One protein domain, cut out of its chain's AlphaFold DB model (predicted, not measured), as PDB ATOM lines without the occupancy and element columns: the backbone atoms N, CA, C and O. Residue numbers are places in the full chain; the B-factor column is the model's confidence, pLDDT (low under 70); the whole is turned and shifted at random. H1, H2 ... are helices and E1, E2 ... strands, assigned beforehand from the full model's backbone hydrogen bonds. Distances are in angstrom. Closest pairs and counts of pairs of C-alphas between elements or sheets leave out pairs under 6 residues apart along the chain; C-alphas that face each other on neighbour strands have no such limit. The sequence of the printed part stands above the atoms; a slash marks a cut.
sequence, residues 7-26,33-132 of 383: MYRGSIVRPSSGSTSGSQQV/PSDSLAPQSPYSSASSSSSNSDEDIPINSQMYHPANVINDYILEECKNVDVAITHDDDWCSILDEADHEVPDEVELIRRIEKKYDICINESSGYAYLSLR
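Overview. This is residues 7 to 26 and 33 to 132 of the 383 residues of an uncharacterized protein of Gymnopus androsaceus JB14 (UniProt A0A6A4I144). With little regular structure, a small head of one sheet under H1 and H3 has long tails, residues 11 to 26 and 33 to 63. The 120 printed residues pass through H1, E1, H2, H3, E2, E3; class and sheet, E1 E3 E2, are mixed. It is extended, radius of gyration of the C-alphas 27.2 A, spans 87 by 37 by 33 A.

Arrangement. H1, residues 66 to 77, touches H3, residues 105 to 115, closest C-alphas Val 69 and Glu 105, 6.6 A. E3, residues 126 to 131, is parallel to E1, residues 83 to 85, N 127 to O 83 2.9 A, and antiparallel in a hairpin with E2, residues 116 to 121, N 119 to O 128 2.8 A. H2, residues 88 to 92, only grazes the sheet.

Along the chain. H1 begins at C-alpha 66 (18.459, 23.376, -23.134); E3 ends at C-alpha 131 (18.562, 38.492, -31.684).

Size, cuts and confidence. Residues 27 to 32 are cut out, across 23.4 A; pLDDT is under 70 at residues 7 to 26 and 33 to 62.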
ATOM      1  N   MET A   7       6.471  23.299 -27.055       52.91
ATOM      2  CA  MET A   7       5.917  22.952 -25.747       52.91
ATOM      3  C   MET A   7       4.579  23.667 -25.551       52.91
ATOM      4  O   MET A   7       4.488  24.883 -25.720       52.91
ATOM      5  N   TYR A   8       3.543  22.904 -25.196       50.31
ATOM      6  CA  TYR A   8       2.211  23.417 -24.875       50.31
ATOM      7  C   TYR A   8       2.011  23.460 -23.364       50.31
ATOM      8  O   TYR A   8       2.315  22.495 -22.658       50.31
ATOM      9  N   ARG A   9       1.411  24.544 -22.868       40.34
ATOM     10  CA  ARG A   9       1.020  24.673 -21.462       40.34
ATOM     11  C   ARG A   9      -0.179  23.773 -21.121       40.34
ATOM     12  O   ARG A   9      -1.322  24.215 -21.045       40.34
ATOM     13  N   GLY A  10       0.079  22.487 -20.889       34.03
ATOM     14  CA  GLY A  10      -0.870  21.574 -20.252       34.03
ATOM     15  C   GLY A  10      -1.004  21.902 -18.762       34.03
ATOM     16  O   GLY A  10      -0.007  22.009 -18.053       34.03
ATOM     17  N   SER A  11      -2.230  22.083 -18.271       31.44
ATOM     18  CA  SER A  11      -2.510  22.389 -16.860       31.44
ATOM     19  C   SER A  11      -2.177  21.198 -15.950       31.44
ATOM     20  O   SER A  11      -3.055  20.412 -15.607       31.44
ATOM     21  N   ILE A  12      -0.914  21.057 -15.544       34.34
ATOM     22  CA  ILE A  12      -0.504  20.142 -14.473       34.34
ATOM     23  C   ILE A  12      -0.512  20.933 -13.165       34.34
ATOM     24  O   ILE A  12       0.353  21.768 -12.901       34.34
ATOM     25  N   VAL A  13      -1.524  20.678 -12.338       31.58
ATOM     26  CA  VAL A  13      -1.591  21.169 -10.960       31.58
ATOM     27  C   VAL A  13      -0.446  20.520 -10.176       31.58
ATOM     28  O   VAL A  13      -0.504  19.334  -9.858       31.58
ATOM     29  N   ARG A  14       0.614  21.282  -9.876       33.75
ATOM     30  CA  ARG A  14       1.669  20.843  -8.950       33.75
ATOM     31  C   ARG A  14       1.075  20.708  -7.537       33.75
ATOM     32  O   ARG A  14       0.484  21.677  -7.054       33.75
ATOM     33  N   PRO A  15       1.238  19.569  -6.840       33.59
ATOM     34  CA  PRO A  15       0.871  19.474  -5.436       33.59
ATOM     35  C   PRO A  15       1.833  20.327  -4.603       33.59
ATOM     36  O   PRO A  15       3.049  20.147  -4.629       33.59
ATOM     37  N   SER A  16       1.275  21.283  -3.867       33.72
ATOM     38  CA  SER A  16       1.989  22.100  -2.893       33.72
ATOM     39  C   SER A  16       2.465  21.233  -1.724       33.72
ATOM     40  O   SER A  16       1.652  20.733  -0.944       33.72
ATOM     41  N   SER A  17       3.779  21.077  -1.582       38.41
ATOM     42  CA  SER A  17       4.436  20.462  -0.428       38.41
ATOM     43  C   SER A  17       4.350  21.391   0.789       38.41
ATOM     44  O   SER A  17       5.234  22.196   1.070       38.41
ATOM     45  N   GLY A  18       3.236  21.292   1.515       35.56
ATOM     46  CA  GLY A  18       3.046  21.927   2.815       35.56
ATOM     47  C   GLY A  18       3.684  21.104   3.932       35.56
ATOM     48  O   GLY A  18       3.109  20.120   4.393       35.56
ATOM     49  N   SER A  19       4.856  21.528   4.397       40.66
ATOM     50  CA  SER A  19       5.485  21.034   5.625       40.66
ATOM     51  C   SER A  19       4.604  21.351   6.839       40.66
ATOM     52  O   SER A  19       4.450  22.516   7.198       40.66
ATOM     53  N   THR A  20       4.050  20.328   7.497       39.03
ATOM     54  CA  THR A  20       3.415  20.468   8.818       39.03
ATOM     55  C   THR A  20       4.098  19.538   9.812       39.03
ATOM     56  O   THR A  20       3.855  18.335   9.849       39.03
ATOM     57  N   SER A  21       4.972  20.127  10.622       46.50
ATOM     58  CA  SER A  21       5.495  19.548  11.856       46.50
ATOM     59  C   SER A  21       4.464  19.724  12.973       46.50
ATOM     60  O   SER A  21       3.959  20.832  13.149       46.50
ATOM     61  N   GLY A  22       4.200  18.691  13.782       35.31
ATOM     62  CA  GLY A  22       3.468  18.894  15.038       35.31
ATOM     63  C   GLY A  22       2.909  17.655  15.743       35.31
ATOM     64  O   GLY A  22       1.787  17.257  15.480       35.31
ATOM     65  N   SER A  23       3.678  17.174  16.724       40.09
ATOM     66  CA  SER A  23       3.262  16.663  18.045       40.09
ATOM     67  C   SER A  23       2.359  15.426  18.232       40.09
ATOM     68  O   SER A  23       1.153  15.458  18.051       40.09
ATOM     69  N   GLN A  24       2.992  14.414  18.846       44.28
ATOM     70  CA  GLN A  24       2.739  13.922  20.217       44.28
ATOM     71  C   GLN A  24       1.364  13.307  20.590       44.28
ATOM     72  O   GLN A  24       0.373  14.004  20.756       44.28
ATOM     73  N   GLN A  25       1.448  12.032  21.018       44.78
ATOM     74  CA  GLN A  25       1.115  11.534  22.373       44.78
ATOM     75  C   GLN A  25      -0.035  10.499  22.511       44.78
ATOM     76  O   GLN A  25      -1.099  10.637  21.926       44.78
ATOM     77  N   VAL A  26       0.211   9.551  23.441       41.12
ATOM     78  CA  VAL A  26      -0.706   8.642  24.184       41.12
ATOM     79  C   VAL A  26      -1.336   7.516  23.343       41.12
ATOM     80  O   VAL A  26      -2.013   7.775  22.367       41.12
ATOM     81  N   PRO A  33      -4.778 -13.176  26.837       64.31
ATOM     82  CA  PRO A  33      -4.282 -14.432  26.278       64.31
ATOM     83  C   PRO A  33      -5.436 -15.389  25.946       64.31
ATOM     84  O   PRO A  33      -6.445 -15.425  26.650       64.31
ATOM     85  N   SER A  34      -5.273 -16.222  24.921       54.91
ATOM     86  CA  SER A  34      -5.994 -17.494  24.826       54.91
ATOM     87  C   SER A  34      -5.226 -18.476  23.954       54.91
ATOM     88  O   SER A  34      -5.097 -18.305  22.744       54.91
ATOM     89  N   ASP A  35      -4.719 -19.498  24.636       47.81
ATOM     90  CA  ASP A  35      -4.251 -20.760  24.091       47.81
ATOM     91  C   ASP A  35      -5.338 -21.437  23.252       47.81
ATOM     92  O   ASP A  35      -6.491 -21.548  23.675       47.81
ATOM     93  N   SER A  36      -4.954 -21.987  22.103       51.94
ATOM     94  CA  SER A  36      -5.612 -23.162  21.528       51.94
ATOM     95  C   SER A  36      -4.652 -23.886  20.591       51.94
ATOM     96  O   SER A  36      -4.306 -23.416  19.510       51.94
ATOM     97  N   LEU A  37      -4.210 -25.047  21.068       62.22
ATOM     98  CA  LEU A  37      -3.412 -26.039  20.364       62.22
ATOM     99  C   LEU A  37      -4.287 -26.776  19.340       62.22
ATOM    100  O   LEU A  37      -5.285 -27.383  19.725       62.22
ATOM    101  N   ALA A  38      -3.881 -26.802  18.069       55.50
ATOM    102  CA  ALA A  38      -4.309 -27.823  17.109       55.50
ATOM    103  C   ALA A  38      -3.291 -27.969  15.955       55.50
ATOM    104  O   ALA A  38      -2.578 -27.013  15.644       55.50
ATOM    105  N   PRO A  39      -3.165 -29.173  15.364       57.25
ATOM    106  CA  PRO A  39      -1.936 -29.637  14.732       57.25
ATOM    107  C   PRO A  39      -1.804 -29.283  13.245       57.25
ATOM    108  O   PRO A  39      -2.770 -29.177  12.493       57.25
ATOM    109  N   GLN A  40      -0.538 -29.160  12.856       49.25
ATOM    110  CA  GLN A  40      -0.024 -28.848  11.529       49.25
ATOM    111  C   GLN A  40      -0.419 -29.890  10.472       49.25
ATOM    112  O   GLN A  40      -0.290 -31.094  10.686       49.25
ATOM    113  N   SER A  41      -0.813 -29.400   9.297       45.91
ATOM    114  CA  SER A  41      -0.824 -30.141   8.033       45.91
ATOM    115  C   SER A  41       0.030 -29.360   7.023       45.91
ATOM    116  O   SER A  41      -0.219 -28.168   6.844       45.91
ATOM    117  N   PRO A  42       1.043 -29.969   6.378       55.25
ATOM    118  CA  PRO A  42       1.893 -29.280   5.418       55.25
ATOM    119  C   PRO A  42       1.267 -29.369   4.024       55.25
ATOM    120  O   PRO A  42       1.460 -30.344   3.302       55.25
ATOM    121  N   TYR A  43       0.509 -28.350   3.635       46.44
ATOM    122  CA  TYR A  43       0.184 -28.101   2.233       46.44
ATOM    123  C   TYR A  43       0.965 -26.872   1.778       46.44
ATOM    124  O   TYR A  43       0.621 -25.729   2.083       46.44
ATOM    125  N   SER A  44       2.059 -27.139   1.064       49.53
ATOM    126  CA  SER A  44       2.858 -26.158   0.337       49.53
ATOM    127  C   SER A  44       1.969 -25.414  -0.653       49.53
ATOM    128  O   SER A  44       1.749 -25.853  -1.778       49.53
ATOM    129  N   SER A  45       1.436 -24.285  -0.204       44.84
ATOM    130  CA  SER A  45       0.750 -23.319  -1.047       44.84
ATOM    131  C   SER A  45       1.812 -22.317  -1.459       44.84
ATOM    132  O   SER A  45       2.206 -21.463  -0.668       44.84
ATOM    133  N   ALA A  46       2.343 -22.483  -2.668       52.12
ATOM    134  CA  ALA A  46       3.209 -21.506  -3.304       52.12
ATOM    135  C   ALA A  46       2.377 -20.252  -3.612       52.12
ATOM    136  O   ALA A  46       1.871 -20.068  -4.715       52.12
ATOM    137  N   SER A  47       2.181 -19.409  -2.602       44.75
ATOM    138  CA  SER A  47       1.736 -18.035  -2.771       44.75
ATOM    139  C   SER A  47       2.909 -17.254  -3.346       44.75
ATOM    140  O   SER A  47       3.771 -16.765  -2.615       44.75
ATOM    141  N   SER A  48       2.961 -17.191  -4.674       47.59
ATOM    142  CA  SER A  48       3.765 -16.245  -5.434       47.59
ATOM    143  C   SER A  48       3.255 -14.836  -5.143       47.59
ATOM    144  O   SER A  48       2.458 -14.258  -5.880       47.59
ATOM    145  N   SER A  49       3.725 -14.274  -4.031       47.38
ATOM    146  CA  SER A  49       3.772 -12.835  -3.817       47.38
ATOM    147  C   SER A  49       4.697 -12.251  -4.884       47.38
ATOM    148  O   SER A  49       5.894 -12.066  -4.662       47.38
ATOM    149  N   SER A  50       4.141 -12.034  -6.076       46.34
ATOM    150  CA  SER A  50       4.669 -11.121  -7.080       46.34
ATOM    151  C   SER A  50       4.603  -9.738  -6.455       46.34
ATOM    152  O   SER A  50       3.630  -8.998  -6.573       46.34
ATOM    153  N   SER A  51       5.633  -9.446  -5.669       45.94
ATOM    154  CA  SER A  51       5.949  -8.109  -5.221       45.94
ATOM    155  C   SER A  51       6.337  -7.344  -6.478       45.94
ATOM    156  O   SER A  51       7.513  -7.245  -6.817       45.94
ATOM    157  N   ASN A  52       5.327  -6.868  -7.205       47.50
ATOM    158  CA  ASN A  52       5.459  -5.759  -8.126       47.50
ATOM    159  C   ASN A  52       5.792  -4.561  -7.241       47.50
ATOM    160  O   ASN A  52       4.925  -3.777  -6.865       47.50
ATOM    161  N   SER A  53       7.051  -4.469  -6.819       46.38
ATOM    162  CA  SER A  53       7.641  -3.178  -6.545       46.38
ATOM    163  C   SER A  53       7.667  -2.476  -7.899       46.38
ATOM    164  O   SER A  53       8.664  -2.534  -8.621       46.38
ATOM    165  N   ASP A  54       6.521  -1.890  -8.261       45.28
ATOM    166  CA  ASP A  54       6.449  -0.641  -9.007       45.28
ATOM    167  C   ASP A  54       7.277   0.364  -8.194       45.28
ATOM    168  O   ASP A  54       6.768   1.200  -7.454       45.28
ATOM    169  N   GLU A  55       8.599   0.194  -8.233       56.25
ATOM    170  CA  GLU A  55       9.519   1.291  -8.046       56.25
ATOM    171  C   GLU A  55       9.096   2.259  -9.140       56.25
ATOM    172  O   GLU A  55       9.357   2.011 -10.320       56.25
ATOM    173  N   ASP A  56       8.335   3.279  -8.747       55.00
ATOM    174  CA  ASP A  56       8.076   4.480  -9.518       55.00
ATOM    175  C   ASP A  56       9.438   5.006  -9.980       55.00
ATOM    176  O   ASP A  56      10.052   5.850  -9.324       55.00
ATOM    177  N   ILE A  57       9.959   4.464 -11.088       52.28
ATOM    178  CA  ILE A  57      11.114   5.005 -11.790       52.28
ATOM    179  C   ILE A  57      10.697   6.445 -12.032       52.28
ATOM    180  O   ILE A  57       9.709   6.638 -12.747       52.28
ATOM    181  N   PRO A  58      11.358   7.444 -11.416       60.75
ATOM    182  CA  PRO A  58      10.894   8.811 -11.490       60.75
ATOM    183  C   PRO A  58      10.770   9.174 -12.965       60.75
ATOM    184  O   PRO A  58      11.770   9.331 -13.670       60.75
ATOM    185  N   ILE A  59       9.523   9.275 -13.433       51.16
ATOM    186  CA  ILE A  59       9.153   9.475 -14.843       51.16
ATOM    187  C   ILE A  59       9.710  10.822 -15.356       51.16
ATOM    188  O   ILE A  59       9.729  11.101 -16.549       51.16
ATOM    189  N   ASN A  60      10.280  11.627 -14.455       52.38
ATOM    190  CA  ASN A  60      10.956  12.884 -14.721       52.38
ATOM    191  C   ASN A  60      12.465  12.772 -14.964       52.38
ATOM    192  O   ASN A  60      13.152  13.788 -14.921       52.38
ATOM    193  N   SER A  61      12.999  11.602 -15.320       53.94
ATOM    194  CA  SER A  61      14.304  11.552 -16.007       53.94
ATOM    195  C   SER A  61      14.167  11.987 -17.475       53.94
ATOM    196  O   SER A  61      14.730  11.358 -18.373       53.94
ATOM    197  N   GLN A  62      13.375  13.032 -17.751       63.09
ATOM    198  CA  GLN A  62      13.419  13.694 -19.046       63.09
ATOM    199  C   GLN A  62      14.849  14.198 -19.211       63.09
ATOM    200  O   GLN A  62      15.342  14.966 -18.386       63.09
ATOM    201  N   MET A  63      15.534  13.686 -20.236       78.69
ATOM    202  CA  MET A  63      16.868  14.141 -20.601       78.69
ATOM    203  C   MET A  63      16.866  15.667 -20.633       78.69
ATOM    204  O   MET A  63      16.055  16.270 -21.337       78.69
ATOM    205  N   TYR A  64      17.751  16.266 -19.841       87.31
ATOM    206  CA  TYR A  64      17.947  17.706 -19.801       87.31
ATOM    207  C   TYR A  64      18.193  18.217 -21.227       87.31
ATOM    208  O   TYR A  64      19.189  17.853 -21.852       87.31
ATOM    209  N   HIS A  65      17.265  19.022 -21.747       94.50
ATOM    210  CA  HIS A  65      17.381  19.653 -23.057       94.50
ATOM    211  C   HIS A  65      17.355  21.175 -22.876       94.50
ATOM    212  O   HIS A  65      16.374  21.682 -22.326       94.50
ATOM    213  N   PRO A  66      18.372  21.925 -23.342       96.62
ATOM    214  CA  PRO A  66      18.459  23.376 -23.134       96.62
ATOM    215  C   PRO A  66      17.224  24.137 -23.616       96.62
ATOM    216  O   PRO A  66      16.774  25.073 -22.960       96.62
ATOM    217  N   ALA A  67      16.624  23.698 -24.728       96.62
ATOM    218  CA  ALA A  67      15.406  24.315 -25.247       96.62
ATOM    219  C   ALA A  67      14.214  24.202 -24.279       96.62
ATOM    220  O   ALA A  67      13.399  25.117 -24.240       96.62
ATOM    221  N   ASN A  68      14.119  23.135 -23.474       95.56
ATOM    222  CA  ASN A  68      13.032  22.987 -22.499       95.56
ATOM    223  C   ASN A  68      13.155  24.042 -21.398       95.56
ATOM    224  O   ASN A  68      12.191  24.745 -21.126       95.56
ATOM    225  N   VAL A  69      14.365  24.214 -20.859       97.00
ATOM    226  CA  VAL A  69      14.671  25.225 -19.835       97.00
ATOM    227  C   VAL A  69      14.347  26.634 -20.337       97.00
ATOM    228  O   VAL A  69      13.699  27.422 -19.654       97.00
ATOM    229  N   ILE A  70      14.756  26.947 -21.569       97.94
ATOM    230  CA  ILE A  70      14.510  28.261 -22.172       97.94
ATOM    231  C   ILE A  70      13.015  28.472 -22.446       97.94
ATOM    232  O   ILE A  70      12.496  29.554 -22.177       97.94
ATOM    233  N   ASN A  71      12.312  27.459 -22.959       97.56
ATOM    234  CA  ASN A  71      10.873  27.541 -23.210       97.56
ATOM    235  C   ASN A  71      10.084  27.738 -21.908       97.56
ATOM    236  O   ASN A  71       9.185  28.576 -21.879       97.56
ATOM    237  N   ASP A  72      10.443  27.023 -20.840       97.19
ATOM    238  CA  ASP A  72       9.823  27.174 -19.522       97.19
ATOM    239  C   ASP A  72      10.029  28.598 -18.986       97.19
ATOM    240  O   ASP A  72       9.058  29.260 -18.615       97.19
ATOM    241  N   TYR A  73      11.252  29.130 -19.068       98.06
ATOM    242  CA  TYR A  73      11.548  30.520 -18.706       98.06
ATOM    243  C   TYR A  73      10.727  31.539 -19.521       98.06
ATOM    244  O   TYR A  73      10.141  32.463 -18.954       98.06
ATOM    245  N   ILE A  74      10.619  31.364 -20.846       98.12
ATOM    246  CA  ILE A  74       9.815  32.254 -21.702       98.12
ATOM    247  C   ILE A  74       8.336  32.226 -21.284       98.12
ATOM    248  O   ILE A  74       7.700  33.281 -21.236       98.12
ATOM    249  N   LEU A  75       7.783  31.048 -20.979       97.19
ATOM    250  CA  LEU A  75       6.391  30.891 -20.540       97.19
ATOM    251  C   LEU A  75       6.141  31.490 -19.145       97.19
ATOM    252  O   LEU A  75       5.052  32.010 -18.889       97.19
ATOM    253  N   GLU A  76       7.124  31.434 -18.245       97.56
ATOM    254  CA  GLU A  76       7.039  32.047 -16.915       97.56
ATOM    255  C   GLU A  76       7.066  33.581 -16.977       97.56
ATOM    256  O   GLU A  76       6.254  34.240 -16.311       97.56
ATOM    257  N   GLU A  77       7.938  34.147 -17.816       97.88
ATOM    258  CA  GLU A  77       8.065  35.596 -18.008       97.88
ATOM    259  C   GLU A  77       6.866  36.165 -18.796       97.88
ATOM    260  O   GLU A  77       6.304  37.212 -18.458       97.88
ATOM    261  N   CYS A  78       6.396  35.442 -19.819       97.12
ATOM    262  CA  CYS A  78       5.313  35.867 -20.709       97.12
ATOM    263  C   CYS A  78       3.977  35.188 -20.371       97.12
ATOM    264  O   CYS A  78       3.490  34.328 -21.099       97.12
ATOM    265  N   LYS A  79       3.299  35.650 -19.312       96.00
ATOM    266  CA  LYS A  79       2.034  35.051 -18.819       96.00
ATOM    267  C   LYS A  79       0.862  35.006 -19.813       96.00
ATOM    268  O   LYS A  79      -0.116  34.311 -19.546       96.00
ATOM    269  N   ASN A  80       0.935  35.757 -20.911       94.94
ATOM    270  CA  ASN A  80      -0.110  35.839 -21.940       94.94
ATOM    271  C   ASN A  80       0.147  34.898 -23.130       94.94
ATOM    272  O   ASN A  80      -0.471  35.061 -24.180       94.94
ATOM    273  N   VAL A  81       1.103  33.981 -22.997       96.69
ATOM    274  CA  VAL A  81       1.571  33.108 -24.068       96.69
ATOM    275  C   VAL A  81       1.340  31.655 -23.670       96.69
ATOM    276  O   VAL A  81       1.655  31.253 -22.551       96.69
ATOM    277  N   ASP A  82       0.806  30.866 -24.601       94.62
ATOM    278  CA  ASP A  82       0.498  29.449 -24.377       94.62
ATOM    279  C   ASP A  82       1.611  28.517 -24.873       94.62
ATOM    280  O   ASP A  82       1.719  27.371 -24.425       94.62
ATOM    281  N   VAL A  83       2.426  29.009 -25.812       96.31
ATOM    282  CA  VAL A  83       3.465  28.246 -26.507       96.31
ATOM    283  C   VAL A  83       4.755  29.062 -26.592       96.31
ATOM    284  O   VAL A  83       4.762  30.176 -27.116       96.31
ATOM    285  N   ALA A  84       5.867  28.492 -26.137       97.56
ATOM    286  CA  ALA A  84       7.202  29.028 -26.386       97.56
ATOM    287  C   ALA A  84       7.927  28.156 -27.411       97.56
ATOM    288  O   ALA A  84       7.804  26.928 -27.400       97.56
ATOM    289  N   ILE A  85       8.651  28.806 -28.321       96.69
ATOM    290  CA  ILE A  85       9.410  28.140 -29.377       96.69
ATOM    291  C   ILE A  85      10.842  28.665 -29.342       96.69
ATOM    292  O   ILE A  85      11.079  29.854 -29.567       96.69
ATOM    293  N   THR A  86      11.786  27.755 -29.127       97.62
ATOM    294  CA  THR A  86      13.230  28.013 -29.173       97.62
ATOM    295  C   THR A  86      13.846  27.105 -30.232       97.62
ATOM    296  O   THR A  86      13.547  25.911 -30.260       97.62
ATOM    297  N   HIS A  87      14.672  27.650 -31.127       96.88
ATOM    298  CA  HIS A  87      15.395  26.842 -32.109       96.88
ATOM    299  C   HIS A  87      16.728  26.352 -31.535       96.88
ATOM    300  O   HIS A  87      17.313  26.999 -30.664       96.88
ATOM    301  N   ASP A  88      17.257  25.248 -32.066       96.00
ATOM    302  CA  ASP A  88      18.549  24.725 -31.614       96.00
ATOM    303  C   ASP A  88      19.693  25.725 -31.795       96.00
ATOM    304  O   ASP A  88      20.541  25.895 -30.918       96.00
ATOM    305  N   ASP A  89      19.658  26.463 -32.905       97.19
ATOM    306  CA  ASP A  89      20.619  27.528 -33.198       97.19
ATOM    307  C   ASP A  89      20.596  28.648 -32.146       97.19
ATOM    308  O   ASP A  89      21.630  29.271 -31.909       97.19
ATOM    309  N   ASP A  90      19.456  28.913 -31.495       97.44
ATOM    310  CA  ASP A  90      19.352  30.000 -30.520       97.44
ATOM    311  C   ASP A  90      20.182  29.686 -29.274       97.44
ATOM    312  O   ASP A  90      21.051  30.479 -28.890       97.44
ATOM    313  N   TRP A  91      19.977  28.497 -28.696       96.94
ATOM    314  CA  TRP A  91      20.701  28.061 -27.503       96.94
ATOM    315  C   TRP A  91      22.137  27.625 -27.816       96.94
ATOM    316  O   TRP A  91      23.031  27.884 -27.016       96.94
ATOM    317  N   CYS A  92      22.409  27.054 -28.994       97.31
ATOM    318  CA  CYS A  92      23.785  26.759 -29.404       97.31
ATOM    319  C   CYS A  92      24.616  28.038 -29.547       97.31
ATOM    320  O   CYS A  92      25.803  28.050 -29.240       97.31
ATOM    321  N   SER A  93      24.009  29.141 -29.995       97.69
ATOM    322  CA  SER A  93      24.757  30.371 -30.259       97.69
ATOM    323  C   SER A  93      25.207  31.128 -29.002       97.69
ATOM    324  O   SER A  93      25.983  32.082 -29.121       97.69
ATOM    325  N   ILE A  94      24.671  30.792 -27.826       97.75
ATOM    326  CA  ILE A  94      25.090  31.383 -26.547       97.75
ATOM    327  C   ILE A  94      26.179  30.568 -25.843       97.75
ATOM    328  O   ILE A  94      26.643  30.980 -24.777       97.75
ATOM    329  N   LEU A  95      26.572  29.431 -26.417       97.56
ATOM    330  CA  LEU A  95      27.718  28.661 -25.958       97.56
ATOM    331  C   LEU A  95      29.003  29.306 -26.481       97.56
ATOM    332  O   LEU A  95      29.094  29.688 -27.649       97.56
ATOM    333  N   ASP A  96      29.982  29.431 -25.598       96.38
ATOM    334  CA  ASP A  96      31.316  29.922 -25.904       96.38
ATOM    335  C   ASP A  96      32.237  28.728 -26.203       96.38
ATOM    336  O   ASP A  96      32.055  27.631 -25.683       96.38
ATOM    337  N   GLU A  97      33.291  28.932 -26.998       96.31
ATOM    338  CA  GLU A  97      34.257  27.865 -27.336       96.31
ATOM    339  C   GLU A  97      34.991  27.286 -26.109       96.31
ATOM    340  O   GLU A  97      35.575  26.204 -26.176       96.31
ATOM    341  N   ALA A  98      34.981  28.016 -24.992       96.69
ATOM    342  CA  ALA A  98      35.556  27.586 -23.723       96.69
ATOM    343  C   ALA A  98      34.614  26.686 -22.902       96.69
ATOM    344  O   ALA A  98      35.060  26.089 -21.921       96.69
ATOM    345  N   ASP A  99      33.333  26.585 -23.268       96.12
ATOM    346  CA  ASP A  99      32.390  25.715 -22.578       96.12
ATOM    347  C   ASP A  99      32.635  24.258 -22.997       96.12
ATOM    348  O   ASP A  99      32.397  23.854 -24.135       96.12
ATOM    349  N   HIS A 100      33.128  23.447 -22.063       95.69
ATOM    350  CA  HIS A 100      33.317  22.007 -22.278       95.69
ATOM    351  C   HIS A 100      32.045  21.190 -22.005       95.69
ATOM    352  O   HIS A 100      31.964  20.027 -22.393       95.69
ATOM    353  N   GLU A 101      31.059  21.806 -21.352       95.75
ATOM    354  CA  GLU A 101      29.768  21.230 -20.985       95.75
ATOM    355  C   GLU A 101      28.675  22.292 -21.156       95.75
ATOM    356  O   GLU A 101      28.957  23.491 -21.184       95.75
ATOM    357  N   VAL A 102      27.419  21.856 -21.280       94.19
ATOM    358  CA  VAL A 102      26.281  22.779 -21.360       94.19
ATOM    359  C   VAL A 102      26.152  23.525 -20.023       94.19
ATOM    360  O   VAL A 102      26.132  22.861 -18.984       94.19
ATOM    361  N   PRO A 103      26.041  24.868 -20.021       96.88
ATOM    362  CA  PRO A 103      25.851  25.641 -18.799       96.88
ATOM    363  C   PRO A 103      24.623  25.192 -17.998       96.88
ATOM    364  O   PRO A 103      23.661  24.643 -18.551       96.88
ATOM    365  N   ASP A 104      24.645  25.468 -16.694       96.69
ATOM    366  CA  ASP A 104      23.466  25.280 -15.857       96.69
ATOM    367  C   ASP A 104      22.312  26.200 -16.295       96.69
ATOM    368  O   ASP A 104      22.482  27.132 -17.084       96.69
ATOM    369  N   GLU A 105      21.113  25.916 -15.796       97.25
ATOM    370  CA  GLU A 105      19.896  26.656 -16.142       97.25
ATOM    371  C   GLU A 105      20.045  28.166 -15.905       97.25
ATOM    372  O   GLU A 105      19.693  28.969 -16.766       97.25
ATOM    373  N   VAL A 106      20.641  28.567 -14.779       97.81
ATOM    374  CA  VAL A 106      20.785  29.979 -14.406       97.81
ATOM    375  C   VAL A 106      21.702  30.716 -15.383       97.81
ATOM    376  O   VAL A 106      21.375  31.813 -15.843       97.81
ATOM    377  N   GLU A 107      22.846  30.125 -15.724       97.94
ATOM    378  CA  GLU A 107      23.795  30.708 -16.665       97.94
ATOM    379  C   GLU A 107      23.246  30.705 -18.096       97.94
ATOM    380  O   GLU A 107      23.411  31.695 -18.815       97.94
ATOM    381  N   LEU A 108      22.541  29.642 -18.498       97.75
ATOM    382  CA  LEU A 108      21.880  29.551 -19.797       97.75
ATOM    383  C   LEU A 108      20.878  30.703 -19.980       97.75
ATOM    384  O   LEU A 108      20.978  31.450 -20.959       97.75
ATOM    385  N   ILE A 109      19.982  30.917 -19.009       98.38
ATOM    386  CA  ILE A 109      19.007  32.016 -19.041       98.38
ATOM    387  C   ILE A 109      19.709  33.377 -19.052       98.38
ATOM    388  O   ILE A 109      19.407  34.216 -19.905       98.38
ATOM    389  N   ARG A 110      20.724  33.581 -18.204       98.38
ATOM    390  CA  ARG A 110      21.502  34.833 -18.170       98.38
ATOM    391  C   ARG A 110      22.124  35.167 -19.530       98.38
ATOM    392  O   ARG A 110      22.192  36.336 -19.926       98.38
ATOM    393  N   ARG A 111      22.617  34.161 -20.261       98.12
ATOM    394  CA  ARG A 111      23.203  34.354 -21.596       98.12
ATOM    395  C   ARG A 111      22.140  34.601 -22.670       98.12
ATOM    396  O   ARG A 111      22.372  35.459 -23.528       98.12
ATOM    397  N   ILE A 112      20.979  33.940 -22.596       98.19
ATOM    398  CA  ILE A 112      19.822  34.237 -23.457       98.19
ATOM    399  C   ILE A 112      19.384  35.691 -23.271       98.19
ATOM    400  O   ILE A 112      19.383  36.442 -24.244       98.19
ATOM    401  N   GLU A 113      19.126  36.133 -22.039       97.69
ATOM    402  CA  GLU A 113      18.708  37.510 -21.727       97.69
ATOM    403  C   GLU A 113      19.710  38.567 -22.203       97.69
ATOM    404  O   GLU A 113      19.344  39.698 -22.541       97.69
ATOM    405  N   LYS A 114      21.004  38.229 -22.214       97.31
ATOM    406  CA  LYS A 114      22.062  39.121 -22.689       97.31
ATOM    407  C   LYS A 114      22.017  39.294 -24.209       97.31
ATOM    408  O   LYS A 114      22.231  40.414 -24.688       97.31
ATOM    409  N   LYS A 115      21.788  38.208 -24.953       97.88
ATOM    410  CA  LYS A 115      21.952  38.148 -26.415       97.88
ATOM    411  C   LYS A 115      20.642  38.315 -27.194       97.88
ATOM    412  O   LYS A 115      20.677  38.804 -28.323       97.88
ATOM    413  N   TYR A 116      19.511  37.955 -26.606       98.31
ATOM    414  CA  TYR A 116      18.206  37.918 -27.255       98.31
ATOM    415  C   TYR A 116      17.190  38.820 -26.549       98.31
ATOM    416  O   TYR A 116      17.307  39.121 -25.362       98.31
ATOM    417  N   ASP A 117      16.189  39.250 -27.309       97.94
ATOM    418  CA  ASP A 117      14.956  39.855 -26.819       97.94
ATOM    419  C   ASP A 117      13.805  38.859 -27.031       97.94
ATOM    420  O   ASP A 117      13.688  38.255 -28.103       97.94
ATOM    421  N   ILE A 118      12.942  38.694 -26.024       98.06
ATOM    422  CA  ILE A 118      11.746  37.849 -26.130       98.06
ATOM    423  C   ILE A 118      10.678  38.620 -26.908       98.06
ATOM    424  O   ILE A 118      10.268  39.714 -26.519       98.06
ATOM    425  N   CYS A 119      10.233  38.053 -28.025       97.75
ATOM    426  CA  CYS A 119       9.191  38.615 -28.874       97.75
ATOM    427  C   CYS A 119       7.907  37.798 -28.732       97.75
ATOM    428  O   CYS A 119       7.933  36.570 -28.796       97.75
ATOM    429  N   ILE A 120       6.774  38.485 -28.584       97.75
ATOM    430  CA  ILE A 120       5.451  37.864 -28.470       97.75
ATOM    431  C   ILE A 120       4.676  38.140 -29.754       97.75
ATOM    432  O   ILE A 120       4.557  39.291 -30.179       97.75
ATOM    433  N   ASN A 121       4.124  37.094 -30.365       96.31
ATOM    434  CA  ASN A 121       3.145  37.247 -31.431       96.31
ATOM    435  C   ASN A 121       1.735  37.164 -30.835       96.31
ATOM    436  O   ASN A 121       1.172  36.081 -30.679       96.31
ATOM    437  N   GLU A 122       1.160  38.326 -30.513       93.81
ATOM    438  CA  GLU A 122      -0.168  38.436 -29.891       93.81
ATOM    439  C   GLU A 122      -1.281  37.786 -30.727       93.81
ATOM    440  O   GLU A 122      -2.257  37.292 -30.173       93.81
ATOM    441  N   SER A 123      -1.138  37.753 -32.059       93.50
ATOM    442  CA  SER A 123      -2.168  37.193 -32.945       93.50
ATOM    443  C   SER A 123      -2.264  35.668 -32.883       93.50
ATOM    444  O   SER A 123      -3.318  35.104 -33.166       93.50
ATOM    445  N   SER A 124      -1.171  35.003 -32.513       90.75
ATOM    446  CA  SER A 124      -1.041  33.545 -32.526       90.75
ATOM    447  C   SER A 124      -0.750  32.943 -31.152       90.75
ATOM    448  O   SER A 124      -0.700  31.723 -31.045       90.75
ATOM    449  N   GLY A 125      -0.541  33.766 -30.119       93.94
ATOM    450  CA  GLY A 125      -0.372  33.312 -28.736       93.94
ATOM    451  C   GLY A 125       0.940  32.573 -28.452       93.94
ATOM    452  O   GLY A 125       1.006  31.835 -27.471       93.94
ATOM    453  N   TYR A 126       1.974  32.756 -29.287       96.81
ATOM    454  CA  TYR A 126       3.301  32.166 -29.068       96.81
ATOM    455  C   TYR A 126       4.389  33.228 -28.851       96.81
ATOM    456  O   TYR A 126       4.301  34.347 -29.370       96.81
ATOM    457  N   ALA A 127       5.437  32.855 -28.118       98.00
ATOM    458  CA  ALA A 127       6.650  33.648 -27.933       98.00
ATOM    459  C   ALA A 127       7.866  32.966 -28.562       98.00
ATOM    460  O   ALA A 127       7.929  31.741 -28.672       98.00
ATOM    461  N   TYR A 128       8.821  33.784 -28.992       98.06
ATOM    462  CA  TYR A 128      10.055  33.348 -29.633       98.06
ATOM    463  C   TYR A 128      11.203  34.311 -29.320       98.06
ATOM    464  O   TYR A 128      10.987  35.461 -28.930       98.06
ATOM    465  N   LEU A 129      12.437  33.853 -29.516       98.31
ATOM    466  CA  LEU A 129      13.632  34.672 -29.335       98.31
ATOM    467  C   LEU A 129      13.970  35.439 -30.619       98.31
ATOM    468  O   LEU A 129      13.971  34.889 -31.718       98.31
ATOM    469  N   SER A 130      14.300  36.723 -30.486       97.69
ATOM    470  CA  SER A 130      14.877  37.528 -31.564       97.69
ATOM    471  C   SER A 130      16.230  38.053 -31.127       97.69
ATOM    472  O   SER A 130      16.373  38.553 -30.015       97.69
ATOM    473  N   LEU A 131      17.233  37.977 -32.001       97.19
ATOM    474  CA  LEU A 131      18.562  38.492 -31.684       97.19
ATOM    475  C   LEU A 131      18.465  39.976 -31.308       97.19
ATOM    476  O   LEU A 131      17.920  40.782 -32.074       97.19
ATOM    477  N   ARG A 132      19.002  40.334 -30.136       97.12
ATOM    478  CA  ARG A 132      18.988  41.712 -29.659       97.12
ATOM    479  C   ARG A 132      19.770  42.564 -30.642       97.12
ATOM    480  O   ARG A 132      20.938  42.300 -30.945       97.12
TER     481      ARG A 132